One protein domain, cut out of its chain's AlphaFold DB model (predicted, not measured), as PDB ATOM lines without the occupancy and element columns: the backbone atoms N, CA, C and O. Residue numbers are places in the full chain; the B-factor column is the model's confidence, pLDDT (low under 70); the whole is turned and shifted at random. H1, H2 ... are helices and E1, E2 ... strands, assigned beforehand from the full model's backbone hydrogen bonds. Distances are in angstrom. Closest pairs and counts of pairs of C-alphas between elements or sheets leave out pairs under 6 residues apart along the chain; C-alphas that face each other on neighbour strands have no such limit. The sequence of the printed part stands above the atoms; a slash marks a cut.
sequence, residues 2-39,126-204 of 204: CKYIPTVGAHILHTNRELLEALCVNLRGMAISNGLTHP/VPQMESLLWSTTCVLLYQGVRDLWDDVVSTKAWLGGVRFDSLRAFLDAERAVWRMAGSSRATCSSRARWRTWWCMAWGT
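Overview. This is residues 2 to 39 and 126 to 204 of the 204 residues of an uncharacterized protein of Zea mays (UniProt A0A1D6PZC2). A small, strongly twisted parallel sheet has short helices around it: H1 and H2 cross near E1, H3 grazes the sheet near E2, and H4 lies off it. Two long loops swing out, and residues 17 to 22 stick out. The 117 printed residues hold four named helices and four named strands, H1 E1 H2 E2 H3 H4 E3 E4, with sheet order E1 E2 E4 E3; the class is mixed, with under half of the residues in named elements. The whole is compact, with a radius of gyration of the C-alphas of 15.3 A, yet elongated, spanning 51 by 32 by 25 A.

Along the chain. H1, residues 4 to 15, begins with C-alpha 4 at (107.713, 265.036, 211.538) and is 16.1 A long. E1 is residues 29 to 33, 13.5 A; H2 is 126 to 133. E2, 138 to 144, is 20.3 A long. H3 is 152 to 159, H4 167 to 172, E3 176 to 179. E4, 197 to 200, ends with C-alpha 200 at (115.643, 271.822, 232.332).

Arrangement. H1 touches H2, closest at the C-alphas of Pro 6 and Met 129, 5.4 A, at a steep tilt of 61 degrees. H1, H2 and H3 are on the sheet but only graze it; H4 is not on it. E1 and E2 are parallel, with N 32 and O 140 2.8 A apart. E2 and E4 are parallel, with N 199 and O 143 2.9 A apart. E4 and E3 are parallel, with N 178 and O 198 2.7 A apart. E2, H3, H4 and E3 form a split strand-helix-strand unit, two strands running the same way with E4 between them; its crossover is right-handed. In H1, H2, H3 and H4 every O i to N i+4 pair is within hydrogen-bond range.

Size, cuts and confidence. The C-alphas farthest apart, Leu 20 and Thr 204, are 51.2 A apart. Residues 40 to 125 are not printed; C-alphas 39 and 126 are 9.5 A apart. The links H1 to E1 and E3 to E4 are long. Residue 2 and residues 180 to 204 have pLDDT under 70.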
ATOM      1  N   CYS A   2     110.124 264.051 217.186       62.42
ATOM      2  CA  CYS A   2     109.814 265.355 216.572       62.42
ATOM      3  C   CYS A   2     110.330 265.529 215.136       62.42
ATOM      4  O   CYS A   2     110.355 266.641 214.612       62.42
ATOM      5  N   LYS A   3     110.722 264.433 214.482       80.57
ATOM      6  CA  LYS A   3     111.176 264.426 213.088       80.57
ATOM      7  C   LYS A   3     110.102 264.921 212.103       80.57
ATOM      8  O   LYS A   3     110.424 265.491 211.067       80.57
ATOM      9  N   TYR A   4     108.830 264.733 212.434       88.80
ATOM     10  CA  TYR A   4     107.713 265.036 211.538       88.80
ATOM     11  C   TYR A   4     107.294 266.503 211.568       88.80
ATOM     12  O   TYR A   4     106.651 266.960 210.632       88.80
ATOM     13  N   ILE A   5     107.679 267.260 212.602       90.76
ATOM     14  CA  ILE A   5     107.331 268.682 212.710       90.76
ATOM     15  C   ILE A   5     107.942 269.490 211.552       90.76
ATOM     16  O   ILE A   5     107.182 270.197 210.885       90.76
ATOM     17  N   PRO A   6     109.245 269.339 211.219       91.45
ATOM     18  CA  PRO A   6     109.796 269.930 210.004       91.45
ATOM     19  C   PRO A   6     109.043 269.523 208.732       91.45
ATOM     20  O   PRO A   6     108.735 270.369 207.898       91.45
ATOM     21  N   THR A   7     108.708 268.238 208.589       92.63
ATOM     22  CA  THR A   7     108.016 267.727 207.399       92.63
ATOM     23  C   THR A   7     106.625 268.330 207.241       92.63
ATOM     24  O   THR A   7     106.288 268.796 206.158       92.63
ATOM     25  N   VAL A   8     105.833 268.374 208.314       93.65
ATOM     26  CA  VAL A   8     104.493 268.979 208.314       93.65
ATOM     27  C   VAL A   8     104.581 270.465 207.994       93.65
ATOM     28  O   VAL A   8     103.835 270.955 207.152       93.65
ATOM     29  N   GLY A   9     105.516 271.183 208.617       93.80
ATOM     30  CA  GLY A   9     105.701 272.600 208.342       93.80
ATOM     31  C   GLY A   9     106.094 272.869 206.889       93.80
ATOM     32  O   GLY A   9     105.502 273.730 206.243       93.80
ATOM     33  N   ALA A  10     107.064 272.120 206.361       93.31
ATOM     34  CA  ALA A  10     107.493 272.251 204.973       93.31
ATOM     35  C   ALA A  10     106.354 271.912 204.002       93.31
ATOM     36  O   ALA A  10     106.156 272.625 203.021       93.31
ATOM     37  N   HIS A  11     105.566 270.877 204.308       95.27
ATOM     38  CA  HIS A  11     104.384 270.517 203.533       95.27
ATOM     39  C   HIS A  11     103.346 271.643 203.530       95.27
ATOM     40  O   HIS A  11     102.900 272.038 202.461       95.27
ATOM     41  N   ILE A  12     103.027 272.232 204.689       95.48
ATOM     42  CA  ILE A  12     102.117 273.384 204.776       95.48
ATOM     43  C   ILE A  12     102.608 274.537 203.892       95.48
ATOM     44  O   ILE A  12     101.836 275.080 203.106       95.48
ATOM     45  N   LEU A  13     103.887 274.912 203.993       93.44
ATOM     46  CA  LEU A  13     104.435 276.010 203.193       93.44
ATOM     47  C   LEU A  13     104.419 275.722 201.693       93.44
ATOM     48  O   LEU A  13     104.232 276.647 200.905       93.44
ATOM     49  N   HIS A  14     104.647 274.471 201.305       94.06
ATOM     50  CA  HIS A  14     104.587 274.045 199.917       94.06
ATOM     51  C   HIS A  14     103.150 274.118 199.389       94.06
ATOM     52  O   HIS A  14     102.901 274.842 198.430       94.06
ATOM     53  N   THR A  15     102.204 273.471 200.072       95.86
ATOM     54  CA  THR A  15     100.790 273.419 199.677       95.86
ATOM     55  C   THR A  15     100.147 274.809 199.657       95.86
ATOM     56  O   THR A  15      99.386 275.125 198.750       95.86
ATOM     57  N   ASN A  16     100.510 275.702 200.584       94.84
ATOM     58  CA  ASN A  16     100.026 277.089 200.595       94.84
ATOM     59  C   ASN A  16     100.365 277.883 199.320       94.84
ATOM     60  O   ASN A  16      99.741 278.910 199.075       94.84
ATOM     61  N   ARG A  17     101.357 277.465 198.523       93.10
ATOM     62  CA  ARG A  17     101.678 278.126 197.244       93.10
ATOM     63  C   ARG A  17     100.671 277.799 196.144       93.10
ATOM     64  O   ARG A  17     100.598 278.533 195.166       93.10
ATOM     65  N   GLU A  18      99.939 276.702 196.298       95.82
ATOM     66  CA  GLU A  18      99.003 276.166 195.307       95.82
ATOM     67  C   GLU A  18      97.540 276.430 195.688       95.82
ATOM     68  O   GLU A  18      96.642 276.311 194.855       95.82
ATOM     69  N   LEU A  19      97.288 276.802 196.944       95.95
ATOM     70  CA  LEU A  19      95.957 277.089 197.461       95.95
ATOM     71  C   LEU A  19      95.558 278.553 197.259       95.95
ATOM     72  O   LEU A  19      96.382 279.467 197.244       95.95
ATOM     73  N   LEU A  20      94.246 278.780 197.179       96.08
ATOM     74  CA  LEU A  20      93.677 280.114 197.351       96.08
ATOM     75  C   LEU A  20      93.988 280.622 198.763       96.08
ATOM     76  O   LEU A  20      93.911 279.855 199.721       96.08
ATOM     77  N   GLU A  21      94.241 281.926 198.904       93.79
ATOM     78  CA  GLU A  21      94.627 282.552 200.179       93.79
ATOM     79  C   GLU A  21      93.678 282.202 201.340       93.79
ATOM     80  O   GLU A  21      94.128 281.953 202.455       93.79
ATOM     81  N   ALA A  22      92.374 282.093 201.066       95.48
ATOM     82  CA  ALA A  22      91.353 281.733 202.052       95.48
ATOM     83  C   ALA A  22      91.483 280.301 202.620       95.48
ATOM     84  O   ALA A  22      90.912 280.008 203.668       95.48
ATOM     85  N   LEU A  23      92.207 279.411 201.935       96.25
ATOM     86  CA  LEU A  23      92.453 278.022 202.343       96.25
ATOM     87  C   LEU A  23      93.868 277.814 202.901       96.25
ATOM     88  O   LEU A  23      94.166 276.740 203.426       96.25
ATOM     89  N   CYS A  24      94.743 278.815 202.796       95.82
ATOM     90  CA  CYS A  24      96.115 278.714 203.269       95.82
ATOM     91  C   CYS A  24      96.174 278.604 204.796       95.82
ATOM     92  O   CYS A  24      95.564 279.378 205.538       95.82
ATOM     93  N   VAL A  25      97.000 277.684 205.293       94.03
ATOM     94  CA  VAL A  25      97.285 277.586 206.726       94.03
ATOM     95  C   VAL A  25      98.278 278.682 207.106       94.03
ATOM     96  O   VAL A  25      99.412 278.708 206.629       94.03
ATOM     97  N   ASN A  26      97.884 279.579 208.007       91.84
ATOM     98  CA  ASN A  26      98.712 280.697 208.469       91.84
ATOM     99  C   ASN A  26      99.837 280.245 209.432       91.84
ATOM    100  O   ASN A  26      99.802 280.516 210.636       91.84
ATOM    101  N   LEU A  27     100.846 279.538 208.913       91.50
ATOM    102  CA  LEU A  27     101.984 279.029 209.683       91.50
ATOM    103  C   LEU A  27     102.976 280.153 210.038       91.50
ATOM    104  O   LEU A  27     103.841 280.524 209.246       91.50
ATOM    105  N   ARG A  28     102.875 280.680 211.264       88.42
ATOM    106  CA  ARG A  28     103.739 281.774 211.759       88.42
ATOM    107  C   ARG A  28     105.028 281.308 212.426       88.42
ATOM    108  O   ARG A  28     106.019 282.034 212.436       88.42
ATOM    109  N   GLY A  29     105.026 280.107 212.985       89.28
ATOM    110  CA  GLY A  29     106.186 279.569 213.671       89.28
ATOM    111  C   GLY A  29     105.996 278.119 214.071       89.28
ATOM    112  O   GLY A  29     104.887 277.590 214.014       89.28
ATOM    113  N   MET A  30     107.084 277.491 214.494       89.84
ATOM    114  CA  MET A  30     107.069 276.144 215.052       89.84
ATOM    115  C   MET A  30     108.123 275.984 216.137       89.84
ATOM    116  O   MET A  30     109.177 276.616 216.095       89.84
ATOM    117  N   ALA A  31     107.842 275.094 217.080       88.41
ATOM    118  CA  ALA A  31     108.798 274.662 218.080       88.41
ATOM    119  C   ALA A  31     109.186 273.206 217.799       88.41
ATOM    120  O   ALA A  31     108.318 272.352 217.634       88.41
ATOM    121  N   ILE A  32     110.485 272.927 217.733       87.40
ATOM    122  CA  ILE A  32     111.029 271.590 217.498       87.40
ATOM    123  C   ILE A  32     111.845 271.194 218.728       87.40
ATOM    124  O   ILE A  32     112.886 271.790 219.022       87.40
ATOM    125  N   SER A  33     111.355 270.172 219.431       83.97
ATOM    126  CA  SER A  33     112.077 269.511 220.521       83.97
ATOM    127  C   SER A  33     112.858 268.319 220.015       83.97
ATOM    128  O   SER A  33     112.334 267.665 219.130       83.97
ATOM    129  N   ASN A  34     114.020 267.972 220.576       78.79
ATOM    130  CA  ASN A  34     114.598 266.619 220.456       78.79
ATOM    131  C   ASN A  34     114.517 266.033 219.028       78.79
ATOM    132  O   ASN A  34     113.936 264.977 218.773       78.79
ATOM    133  N   GLY A  35     114.942 266.833 218.045       79.75
ATOM    134  CA  GLY A  35     114.601 266.605 216.646       79.75
ATOM    135  C   GLY A  35     115.606 265.692 215.966       79.75
ATOM    136  O   GLY A  35     116.711 266.143 215.678       79.75
ATOM    137  N   LEU A  36     115.209 264.461 215.625       87.54
ATOM    138  CA  LEU A  36     115.986 263.498 214.826       87.54
ATOM    139  C   LEU A  36     116.069 263.905 213.330       87.54
ATOM    140  O   LEU A  36     115.806 263.113 212.430       87.54
ATOM    141  N   THR A  37     116.386 265.174 213.056       90.32
ATOM    142  CA  THR A  37     116.361 265.791 211.718       90.32
ATOM    143  C   THR A  37     117.502 265.299 210.830       90.32
ATOM    144  O   THR A  37     117.293 265.042 209.649       90.32
ATOM    145  N   HIS A  38     118.700 265.121 211.396       93.37
ATOM    146  CA  HIS A  38     119.855 264.540 210.706       93.37
ATOM    147  C   HIS A  38     120.361 263.318 211.493       93.37
ATOM    148  O   HIS A  38     121.276 263.436 212.313       93.37
ATOM    149  N   PRO A  39     119.785 262.128 211.261       93.72
ATOM    150  CA  PRO A  39     120.101 260.940 212.052       93.72
ATOM    151  C   PRO A  39     121.593 260.578 212.043       93.72
ATOM    152  O   PRO A  39     122.157 260.326 213.098       93.72
ATOM    153  N   VAL A 126     116.749 267.143 206.950       94.24
ATOM    154  CA  VAL A 126     117.446 268.422 206.759       94.24
ATOM    155  C   VAL A 126     116.856 269.242 205.602       94.24
ATOM    156  O   VAL A 126     116.605 270.416 205.842       94.24
ATOM    157  N   PRO A 127     116.519 268.689 204.419       94.15
ATOM    158  CA  PRO A 127     115.957 269.502 203.333       94.15
ATOM    159  C   PRO A 127     114.644 270.213 203.697       94.15
ATOM    160  O   PRO A 127     114.432 271.372 203.347       94.15
ATOM    161  N   GLN A 128     113.757 269.546 204.442       93.54
ATOM    162  CA  GLN A 128     112.514 270.142 204.936       93.54
ATOM    163  C   GLN A 128     112.812 271.232 205.965       93.54
ATOM    164  O   GLN A 128     112.194 272.293 205.940       93.54
ATOM    165  N   MET A 129     113.791 270.995 206.842       91.89
ATOM    166  CA  MET A 129     114.253 272.002 207.791       91.89
ATOM    167  C   MET A 129     114.844 273.231 207.083       91.89
ATOM    168  O   MET A 129     114.514 274.355 207.444       91.89
ATOM    169  N   GLU A 130     115.673 273.049 206.059       92.49
ATOM    170  CA  GLU A 130     116.242 274.144 205.264       92.49
ATOM    171  C   GLU A 130     115.141 274.941 204.557       92.49
ATOM    172  O   GLU A 130     115.097 276.165 204.669       92.49
ATOM    173  N   SER A 131     114.171 274.257 203.938       90.38
ATOM    174  CA  SER A 131     113.007 274.912 203.328       90.38
ATOM    175  C   SER A 131     112.221 275.771 204.321       90.38
ATOM    176  O   SER A 131     111.689 276.815 203.943       90.38
ATOM    177  N   LEU A 132     112.123 275.341 205.579       89.98
ATOM    178  CA  LEU A 132     111.484 276.116 206.639       89.98
ATOM    179  C   LEU A 132     112.317 277.327 207.041       89.98
ATOM    180  O   LEU A 132     111.768 278.412 207.217       89.98
ATOM    181  N   LEU A 133     113.630 277.165 207.163       88.64
ATOM    182  CA  LEU A 133     114.538 278.240 207.563       88.64
ATOM    183  C   LEU A 133     114.696 279.317 206.482       88.64
ATOM    184  O   LEU A 133     114.894 280.482 206.820       88.64
ATOM    185  N   TRP A 134     114.551 278.957 205.204       87.84
ATOM    186  CA  TRP A 134     114.498 279.909 204.087       87.84
ATOM    187  C   TRP A 134     113.152 280.624 203.947       87.84
ATOM    188  O   TRP A 134     113.027 281.578 203.180       87.84
ATOM    189  N   SER A 135     112.132 280.185 204.679       86.80
ATOM    190  CA  SER A 135     110.830 280.843 204.691       86.80
ATOM    191  C   SER A 135     110.768 281.989 205.710       86.80
ATOM    192  O   SER A 135     111.724 282.293 206.424       86.80
ATOM    193  N   THR A 136     109.608 282.634 205.818       82.00
ATOM    194  CA  THR A 136     109.327 283.637 206.857       82.00
ATOM    195  C   THR A 136     108.951 283.026 208.213       82.00
ATOM    196  O   THR A 136     108.750 283.770 209.172       82.00
ATOM    197  N   THR A 137     108.879 281.697 208.325       85.58
ATOM    198  CA  THR A 137     108.501 280.992 209.554       85.58
ATOM    199  C   THR A 137     109.584 281.109 210.630       85.58
ATOM    200  O   THR A 137     110.765 280.863 210.387       85.58
ATOM    201  N   CYS A 138     109.180 281.455 211.853       87.73
ATOM    202  CA  CYS A 138     110.073 281.437 213.011       87.73
ATOM    203  C   CYS A 138     110.212 280.012 213.558       87.73
ATOM    204  O   CYS A 138     109.210 279.359 213.846       87.73
ATOM    205  N   VAL A 139     111.444 279.543 213.764       87.92
ATOM    206  CA  VAL A 139     111.698 278.214 214.335       87.92
ATOM    207  C   VAL A 139     112.344 278.340 215.709       87.92
ATOM    208  O   VAL A 139     113.409 278.936 215.864       87.92
ATOM    209  N   LEU A 140     111.697 277.749 216.709       86.36
ATOM    210  CA  LEU A 140     112.206 277.591 218.062       86.36
ATOM    211  C   LEU A 140     112.786 276.185 218.220       86.36
ATOM    212  O   LEU A 140     112.053 275.202 218.164       86.36
ATOM    213  N   LEU A 141     114.088 276.084 218.476       85.38
ATOM    214  CA  LEU A 141     114.712 274.826 218.880       85.38
ATOM    215  C   LEU A 141     114.858 274.792 220.397       85.38
ATOM    216  O   LEU A 141     115.423 275.720 220.988       85.38
ATOM    217  N   TYR A 142     114.366 273.718 221.010       83.97
ATOM    218  CA  TYR A 142     114.511 273.495 222.443       83.97
ATOM    219  C   TYR A 142     114.822 272.042 222.767       83.97
ATOM    220  O   TYR A 142     114.386 271.149 222.060       83.97
ATOM    221  N   GLN A 143     115.612 271.788 223.801       81.57
ATOM    222  CA  GLN A 143     116.090 270.434 224.103       81.57
ATOM    223  C   GLN A 143     116.136 270.199 225.607       81.57
ATOM    224  O   GLN A 143     116.331 271.148 226.376       81.57
ATOM    225  N   GLY A 144     116.010 268.936 226.006       80.01
ATOM    226  CA  GLY A 144     116.313 268.499 227.364       80.01
ATOM    227  C   GLY A 144     117.823 268.418 227.589       80.01
ATOM    228  O   GLY A 144     118.528 267.733 226.856       80.01
ATOM    229  N   VAL A 145     118.342 269.071 228.631       76.99
ATOM    230  CA  VAL A 145     119.795 269.039 228.934       76.99
ATOM    231  C   VAL A 145     120.316 267.669 229.394       76.99
ATOM    232  O   VAL A 145     121.522 267.463 229.444       76.99
ATOM    233  N   ARG A 146     119.409 266.751 229.748       76.84
ATOM    234  CA  ARG A 146     119.689 265.362 230.152       76.84
ATOM    235  C   ARG A 146     119.032 264.341 229.220       76.84
ATOM    236  O   ARG A 146     118.873 263.185 229.596       76.84
ATOM    237  N   ASP A 147     118.583 264.777 228.046       79.88
ATOM    238  CA  ASP A 147     118.115 263.838 227.033       79.88
ATOM    239  C   ASP A 147     119.306 262.995 226.574       79.88
ATOM    240  O   ASP A 147     120.345 263.554 226.247       79.88
ATOM    241  N   LEU A 148     119.186 261.670 226.610       78.08
ATOM    242  CA  LEU A 148     120.244 260.758 226.170       78.08
ATOM    243  C   LEU A 148     120.189 260.497 224.659       78.08
ATOM    244  O   LEU A 148     121.198 260.187 224.028       78.08
ATOM    245  N   TRP A 149     118.990 260.546 224.089       81.11
ATOM    246  CA  TRP A 149     118.697 260.082 222.737       81.11
ATOM    247  C   TRP A 149     118.792 261.201 221.707       81.11
ATOM    248  O   TRP A 149     119.143 260.952 220.552       81.11
ATOM    249  N   ASP A 150     118.488 262.424 222.130       83.12
ATOM    250  CA  ASP A 150     118.498 263.639 221.326       83.12
ATOM    251  C   ASP A 150     119.093 264.812 222.118       83.12
ATOM    252  O   ASP A 150     118.546 265.908 222.185       83.12
ATOM    253  N   ASP A 151     120.254 264.567 222.711       81.57
ATOM    254  CA  ASP A 151     120.971 265.480 223.591       81.57
ATOM    255  C   ASP A 151     121.446 266.800 222.931       81.57
ATOM    256  O   ASP A 151     121.315 267.067 221.729       81.57
ATOM    257  N   VAL A 152     122.061 267.652 223.755       83.04
ATOM    258  CA  VAL A 152     122.622 268.959 223.378       83.04
ATOM    259  C   VAL A 152     123.722 268.854 222.318       83.04
ATOM    260  O   VAL A 152     123.760 269.661 221.383       83.04
ATOM    261  N   VAL A 153     124.632 267.894 222.469       86.24
ATOM    262  CA  VAL A 153     125.782 267.660 221.589       86.24
ATOM    263  C   VAL A 153     125.291 267.169 220.236       86.24
ATOM    264  O   VAL A 153     125.610 267.798 219.224       86.24
ATOM    265  N   SER A 154     124.438 266.141 220.205       87.99
ATOM    266  CA  SER A 154     123.862 265.642 218.949       87.99
ATOM    267  C   SER A 154     123.028 266.716 218.244       87.99
ATOM    268  O   SER A 154     123.051 266.825 217.016       87.99
ATOM    269  N   THR A 155     122.330 267.565 219.007       86.87
ATOM    270  CA  THR A 155     121.578 268.701 218.461       86.87
ATOM    271  C   THR A 155     122.482 269.728 217.784       86.87
ATOM    272  O   THR A 155     122.199 270.160 216.668       86.87
ATOM    273  N   LYS A 156     123.600 270.099 218.415       86.74
ATOM    274  CA  LYS A 156     124.587 270.996 217.796       86.74
ATOM    275  C   LYS A 156     125.233 270.373 216.560       86.74
ATOM    276  O   LYS A 156     125.424 271.080 215.573       86.74
ATOM    277  N   ALA A 157     125.527 269.073 216.600       89.82
ATOM    278  CA  ALA A 157     126.139 268.359 215.487       89.82
ATOM    279  C   ALA A 157     125.262 268.409 214.231       89.82
ATOM    280  O   ALA A 157     125.741 268.813 213.173       89.82
ATOM    281  N   TRP A 158     123.966 268.086 214.336       90.28
ATOM    282  CA  TRP A 158     123.113 268.145 213.147       90.28
ATOM    283  C   TRP A 158     122.858 269.562 212.653       90.28
ATOM    284  O   TRP A 158     122.785 269.759 211.444       90.28
ATOM    285  N   LEU A 159     122.744 270.543 213.556       88.51
ATOM    286  CA  LEU A 159     122.574 271.941 213.162       88.51
ATOM    287  C   LEU A 159     123.756 272.453 212.342       88.51
ATOM    288  O   LEU A 159     123.550 273.239 211.424       88.51
ATOM    289  N   GLY A 160     124.969 271.961 212.614       87.86
ATOM    290  CA  GLY A 160     126.147 272.246 211.792       87.86
ATOM    291  C   GLY A 160     126.035 271.748 210.345       87.86
ATOM    292  O   GLY A 160     126.736 272.261 209.479       87.86
ATOM    293  N   GLY A 161     125.147 270.788 210.071       87.90
ATOM    294  CA  GLY A 161     124.870 270.268 208.731       87.90
ATOM    295  C   GLY A 161     123.724 270.965 207.989       87.90
ATOM    296  O   GLY A 161     123.462 270.607 206.845       87.90
ATOM    297  N   VAL A 162     123.029 271.924 208.610       89.36
ATOM    298  CA  VAL A 162     121.883 272.628 208.007       89.36
ATOM    299  C   VAL A 162     122.350 273.903 207.321       89.36
ATOM    300  O   VAL A 162     123.021 274.727 207.936       89.36
ATOM    301  N   ARG A 163     121.944 274.131 206.075       88.89
ATOM    302  CA  ARG A 163     122.291 275.344 205.329       88.89
ATOM    303  C   ARG A 163     121.221 276.417 205.492       88.89
ATOM    304  O   ARG A 163     120.105 276.270 205.010       88.89
ATOM    305  N   PHE A 164     121.579 277.523 206.141       83.86
ATOM    306  CA  PHE A 164     120.767 278.742 206.173       83.86
ATOM    307  C   PHE A 164     121.619 279.973 206.503       83.86
ATOM    308  O   PHE A 164     122.620 279.874 207.215       83.86
ATOM    309  N   ASP A 165     121.192 281.143 206.021       80.95
ATOM    310  CA  ASP A 165     121.986 282.385 206.005       80.95
ATOM    311  C   ASP A 165     122.471 282.832 207.390       80.95
ATOM    312  O   ASP A 165     123.526 283.442 207.540       80.95
ATOM    313  N   SER A 166     121.696 282.521 208.430       80.91
ATOM    314  CA  SER A 166     121.973 282.923 209.811       80.91
ATOM    315  C   SER A 166     122.539 281.797 210.678       80.91
ATOM    316  O   SER A 166     122.538 281.948 211.899       80.91
ATOM    317  N   LEU A 167     123.033 280.687 210.106       81.67
ATOM    318  CA  LEU A 167     123.556 279.563 210.897       81.67
ATOM    319  C   LEU A 167     124.650 280.010 211.862       81.67
ATOM    320  O   LEU A 167     124.586 279.693 213.046       81.67
ATOM    321  N   ARG A 168     125.639 280.769 211.381       81.14
ATOM    322  CA  ARG A 168     126.754 281.214 212.225       81.14
ATOM    323  C   ARG A 168     126.270 282.095 213.374       81.14
ATOM    324  O   ARG A 168     126.569 281.806 214.527       81.14
ATOM    325  N   ALA A 169     125.446 283.096 213.067       84.83
ATOM    326  CA  ALA A 169     124.842 283.965 214.074       84.83
ATOM    327  C   ALA A 169     123.986 283.172 215.076       84.83
ATOM    328  O   ALA A 169     124.025 283.435 216.274       84.83
ATOM    329  N   PHE A 170     123.246 282.162 214.610       82.42
ATOM    330  CA  PHE A 170     122.483 281.268 215.469       82.42
ATOM    331  C   PHE A 170     123.398 280.444 216.381       82.42
ATOM    332  O   PHE A 170     123.132 280.334 217.577       82.42
ATOM    333  N   LEU A 171     124.482 279.871 215.855       83.47
ATOM    334  CA  LEU A 171     125.449 279.086 216.626       83.47
ATOM    335  C   LEU A 171     126.185 279.934 217.676       83.47
ATOM    336  O   LEU A 171     126.386 279.434 218.784       83.47
ATOM    337  N   ASP A 172     126.474 281.198 217.366       85.15
ATOM    338  CA  ASP A 172     127.160 282.151 218.250       85.15
ATOM    339  C   ASP A 172     126.217 282.867 219.241       85.15
ATOM    340  O   ASP A 172     126.678 283.447 220.222       85.15
ATOM    341  N   ALA A 173     124.896 282.837 219.021       83.99
ATOM    342  CA  ALA A 173     123.941 283.510 219.900       83.99
ATOM    343  C   ALA A 173     123.965 282.959 221.340       83.99
ATOM    344  O   ALA A 173     124.065 281.750 221.572       83.99
ATOM    345  N   GLU A 174     123.773 283.838 222.323       84.30
ATOM    346  CA  GLU A 174     123.667 283.439 223.726       84.30
ATOM    347  C   GLU A 174     122.518 282.439 223.939       84.30
ATOM    348  O   GLU A 174     121.456 282.512 223.309       84.30
ATOM    349  N   ARG A 175     122.744 281.458 224.816       76.09
ATOM    350  CA  ARG A 175     121.777 280.402 225.125       76.09
ATOM    351  C   ARG A 175     121.068 280.717 226.428       76.09
ATOM    352  O   ARG A 175     121.717 280.950 227.439       76.09
ATOM    353  N   ALA A 176     119.743 280.630 226.417       77.35
ATOM    354  CA  ALA A 176     118.950 280.737 227.630       77.35
ATOM    355  C   ALA A 176     118.612 279.345 228.171       77.35
ATOM    356  O   ALA A 176     118.214 278.445 227.427       77.35
ATOM    357  N   VAL A 177     118.735 279.187 229.483       75.88
ATOM    358  CA  VAL A 177     118.201 278.035 230.202       75.88
ATOM    359  C   VAL A 177     116.779 278.367 230.629       75.88
ATOM    360  O   VAL A 177     116.548 279.266 231.434       75.88
ATOM    361  N   TRP A 178     115.823 277.620 230.100       70.94
ATOM    362  CA  TRP A 178     114.442 277.642 230.535       70.94
ATOM    363  C   TRP A 178     114.241 276.641 231.673       70.94
ATOM    364  O   TRP A 178     114.550 275.454 231.558       70.94
ATOM    365  N   ARG A 179     113.729 277.134 232.797       75.74
ATOM    366  CA  ARG A 179     113.312 276.321 233.938       75.74
ATOM    367  C   ARG A 179     111.803 276.436 234.051       75.74
ATOM    368  O   ARG A 179     111.263 277.533 233.903       75.74
ATOM    369  N   MET A 180     111.133 275.333 234.359       64.55
ATOM    370  CA  MET A 180     109.755 275.419 234.817       64.55
ATOM    371  C   MET A 180     109.752 276.074 236.199       64.55
ATOM    372  O   MET A 180     110.090 275.446 237.195       64.55
ATOM    373  N   ALA A 181     109.415 277.361 236.260       61.15
ATOM    374  CA  ALA A 181     108.951 277.959 237.501       61.15
ATOM    375  C   ALA A 181     107.597 277.317 237.841       61.15
ATOM    376  O   ALA A 181     106.821 277.042 236.929       61.15
ATOM    377  N   GLY A 182     107.317 277.066 239.120       49.58
ATOM    378  CA  GLY A 182     106.203 276.236 239.608       49.58
ATOM    379  C   GLY A 182     104.761 276.615 239.214       49.58
ATOM    380  O   GLY A 182     103.845 276.128 239.862       49.58
ATOM    381  N   SER A 183     104.533 277.478 238.219       45.88
ATOM    382  CA  SER A 183     103.276 277.669 237.458       45.88
ATOM    383  C   SER A 183     103.294 278.933 236.572       45.88
ATOM    384  O   SER A 183     102.288 279.264 235.944       45.88
ATOM    385  N   SER A 184     104.405 279.672 236.471       43.67
ATOM    386  CA  SER A 184     104.434 280.950 235.748       43.67
ATOM    387  C   SER A 184     104.768 280.796 234.258       43.67
ATOM    388  O   SER A 184     105.806 280.263 233.868       43.67
ATOM    389  N   ARG A 185     103.853 281.302 233.415       40.72
ATOM    390  CA  ARG A 185     103.982 281.414 231.952       40.72
ATOM    391  C   ARG A 185     105.346 281.981 231.562       40.72
ATOM    392  O   ARG A 185     105.689 283.094 231.949       40.72
ATOM    393  N   ALA A 186     106.065 281.260 230.709       43.77
ATOM    394  CA  ALA A 186     107.184 281.834 229.982       43.77
ATOM    395  C   ALA A 186     106.645 282.861 228.976       43.77
ATOM    396  O   ALA A 186     105.852 282.518 228.098       43.77
ATOM    397  N   THR A 187     107.046 284.123 229.105       35.27
ATOM    398  CA  THR A 187     106.728 285.175 228.137       35.27
ATOM    399  C   THR A 187     107.919 285.414 227.210       35.27
ATOM    400  O   THR A 187     109.060 285.573 227.638       35.27
ATOM    401  N   CYS A 188     107.650 285.431 225.905       38.04
ATOM    402  CA  CYS A 188     108.612 285.820 224.878       38.04
ATOM    403  C   CYS A 188     108.624 287.354 224.772       38.04
ATOM    404  O   CYS A 188     107.684 287.938 224.240       38.04
ATOM    405  N   SER A 189     109.662 288.021 225.283       34.94
ATOM    406  CA  SER A 189     109.783 289.486 225.232       34.94
ATOM    407  C   SER A 189     110.957 289.945 224.355       34.94
ATOM    408  O   SER A 189     111.915 290.519 224.858       34.94
ATOM    409  N   SER A 190     110.951 289.688 223.040       37.96
ATOM    410  CA  SER A 190     111.834 290.428 222.110       37.96
ATOM    411  C   SER A 190     111.493 290.196 220.635       37.96
ATOM    412  O   SER A 190     111.128 289.086 220.266       37.96
ATOM    413  N   ARG A 191     111.731 291.206 219.783       40.71
ATOM    414  CA  ARG A 191     111.612 291.171 218.305       40.71
ATOM    415  C   ARG A 191     112.718 290.370 217.581       40.71
ATOM    416  O   ARG A 191     112.850 290.480 216.367       40.71
ATOM    417  N   ALA A 192     113.539 289.596 218.292       39.95
ATOM    418  CA  ALA A 192     114.597 288.809 217.658       39.95
ATOM    419  C   ALA A 192     113.994 287.588 216.946       39.95
ATOM    420  O   ALA A 192     113.291 286.795 217.570       39.95
ATOM    421  N   ARG A 193     114.293 287.419 215.652       48.60
ATOM    422  CA  ARG A 193     113.795 286.302 214.824       48.60
ATOM    423  C   ARG A 193     114.310 284.928 215.286       48.60
ATOM    424  O   ARG A 193     113.718 283.916 214.928       48.60
ATOM    425  N   TRP A 194     115.360 284.888 216.111       39.74
ATOM    426  CA  TRP A 194     115.992 283.654 216.577       39.74
ATOM    427  C   TRP A 194     116.349 283.723 218.068       39.74
ATOM    428  O   TRP A 194     117.096 284.605 218.491       39.74
ATOM    429  N   ARG A 195     115.847 282.769 218.862       44.30
ATOM    430  CA  ARG A 195     116.362 282.422 220.197       44.30
ATOM    431  C   ARG A 195     116.302 280.907 220.386       44.30
ATOM    432  O   ARG A 195     115.292 280.286 220.063       44.30
ATOM    433  N   THR A 196     117.361 280.341 220.950       42.38
ATOM    434  CA  THR A 196     117.458 278.924 221.335       42.38
ATOM    435  C   THR A 196     117.261 278.814 222.841       42.38
ATOM    436  O   THR A 196     117.879 279.572 223.593       42.38
ATOM    437  N   TRP A 197     116.438 277.870 223.290       44.46
ATOM    438  CA  TRP A 197     116.137 277.680 224.711       44.46
ATOM    439  C   TRP A 197     116.458 276.245 225.118       44.46
ATOM    440  O   TRP A 197     116.057 275.310 224.439       44.46
ATOM    441  N   TRP A 198     117.146 276.036 226.232       37.32
ATOM    442  CA  TRP A 198     117.342 274.699 226.803       37.32
ATOM    443  C   TRP A 198     116.329 274.492 227.917       37.32
ATOM    444  O   TRP A 198     116.333 275.268 228.863       37.32
ATOM    445  N   CYS A 199     115.470 273.478 227.839       29.26
ATOM    446  CA  CYS A 199     114.561 273.174 228.939       29.26
ATOM    447  C   CYS A 199     115.274 272.271 229.954       29.26
ATOM    448  O   CYS A 199     115.727 271.173 229.621       29.26
ATOM    449  N   MET A 200     115.363 272.711 231.208       23.91
ATOM    450  CA  MET A 200     115.643 271.822 232.332       23.91
ATOM    451  C   MET A 200     114.320 271.222 232.812       23.91
ATOM    452  O   MET A 200     113.608 271.827 233.610       23.91
ATOM    453  N   ALA A 201     113.997 270.025 232.324       23.56
ATOM    454  CA  ALA A 201     112.999 269.185 232.968       23.56
ATOM    455  C   ALA A 201     113.658 268.485 234.168       23.56
ATOM    456  O   ALA A 201     114.666 267.795 233.995       23.56
ATOM    457  N   TRP A 202     113.146 268.758 235.369       24.87
ATOM    458  CA  TRP A 202     112.881 267.850 236.500       24.87
ATOM    459  C   TRP A 202     112.962 268.613 237.825       24.87
ATOM    460  O   TRP A 202     113.957 269.283 238.107       24.87
ATOM    461  N   GLY A 203     111.902 268.455 238.618       22.04
ATOM    462  CA  GLY A 203     111.950 268.519 240.069       22.04
ATOM    463  C   GLY A 203     112.155 267.105 240.609       22.04
ATOM    464  O   GLY A 203     111.532 266.161 240.127       22.04
ATOM    465  N   THR A 204     113.052 266.984 241.573       27.81
ATOM    466  CA  THR A 204     113.014 265.975 242.633       27.81
ATOM    467  C   THR A 204     112.939 266.739 243.934       27.81
ATOM    468  O   THR A 204     113.679 267.752 244.009       27.81
TER     469      THR A 204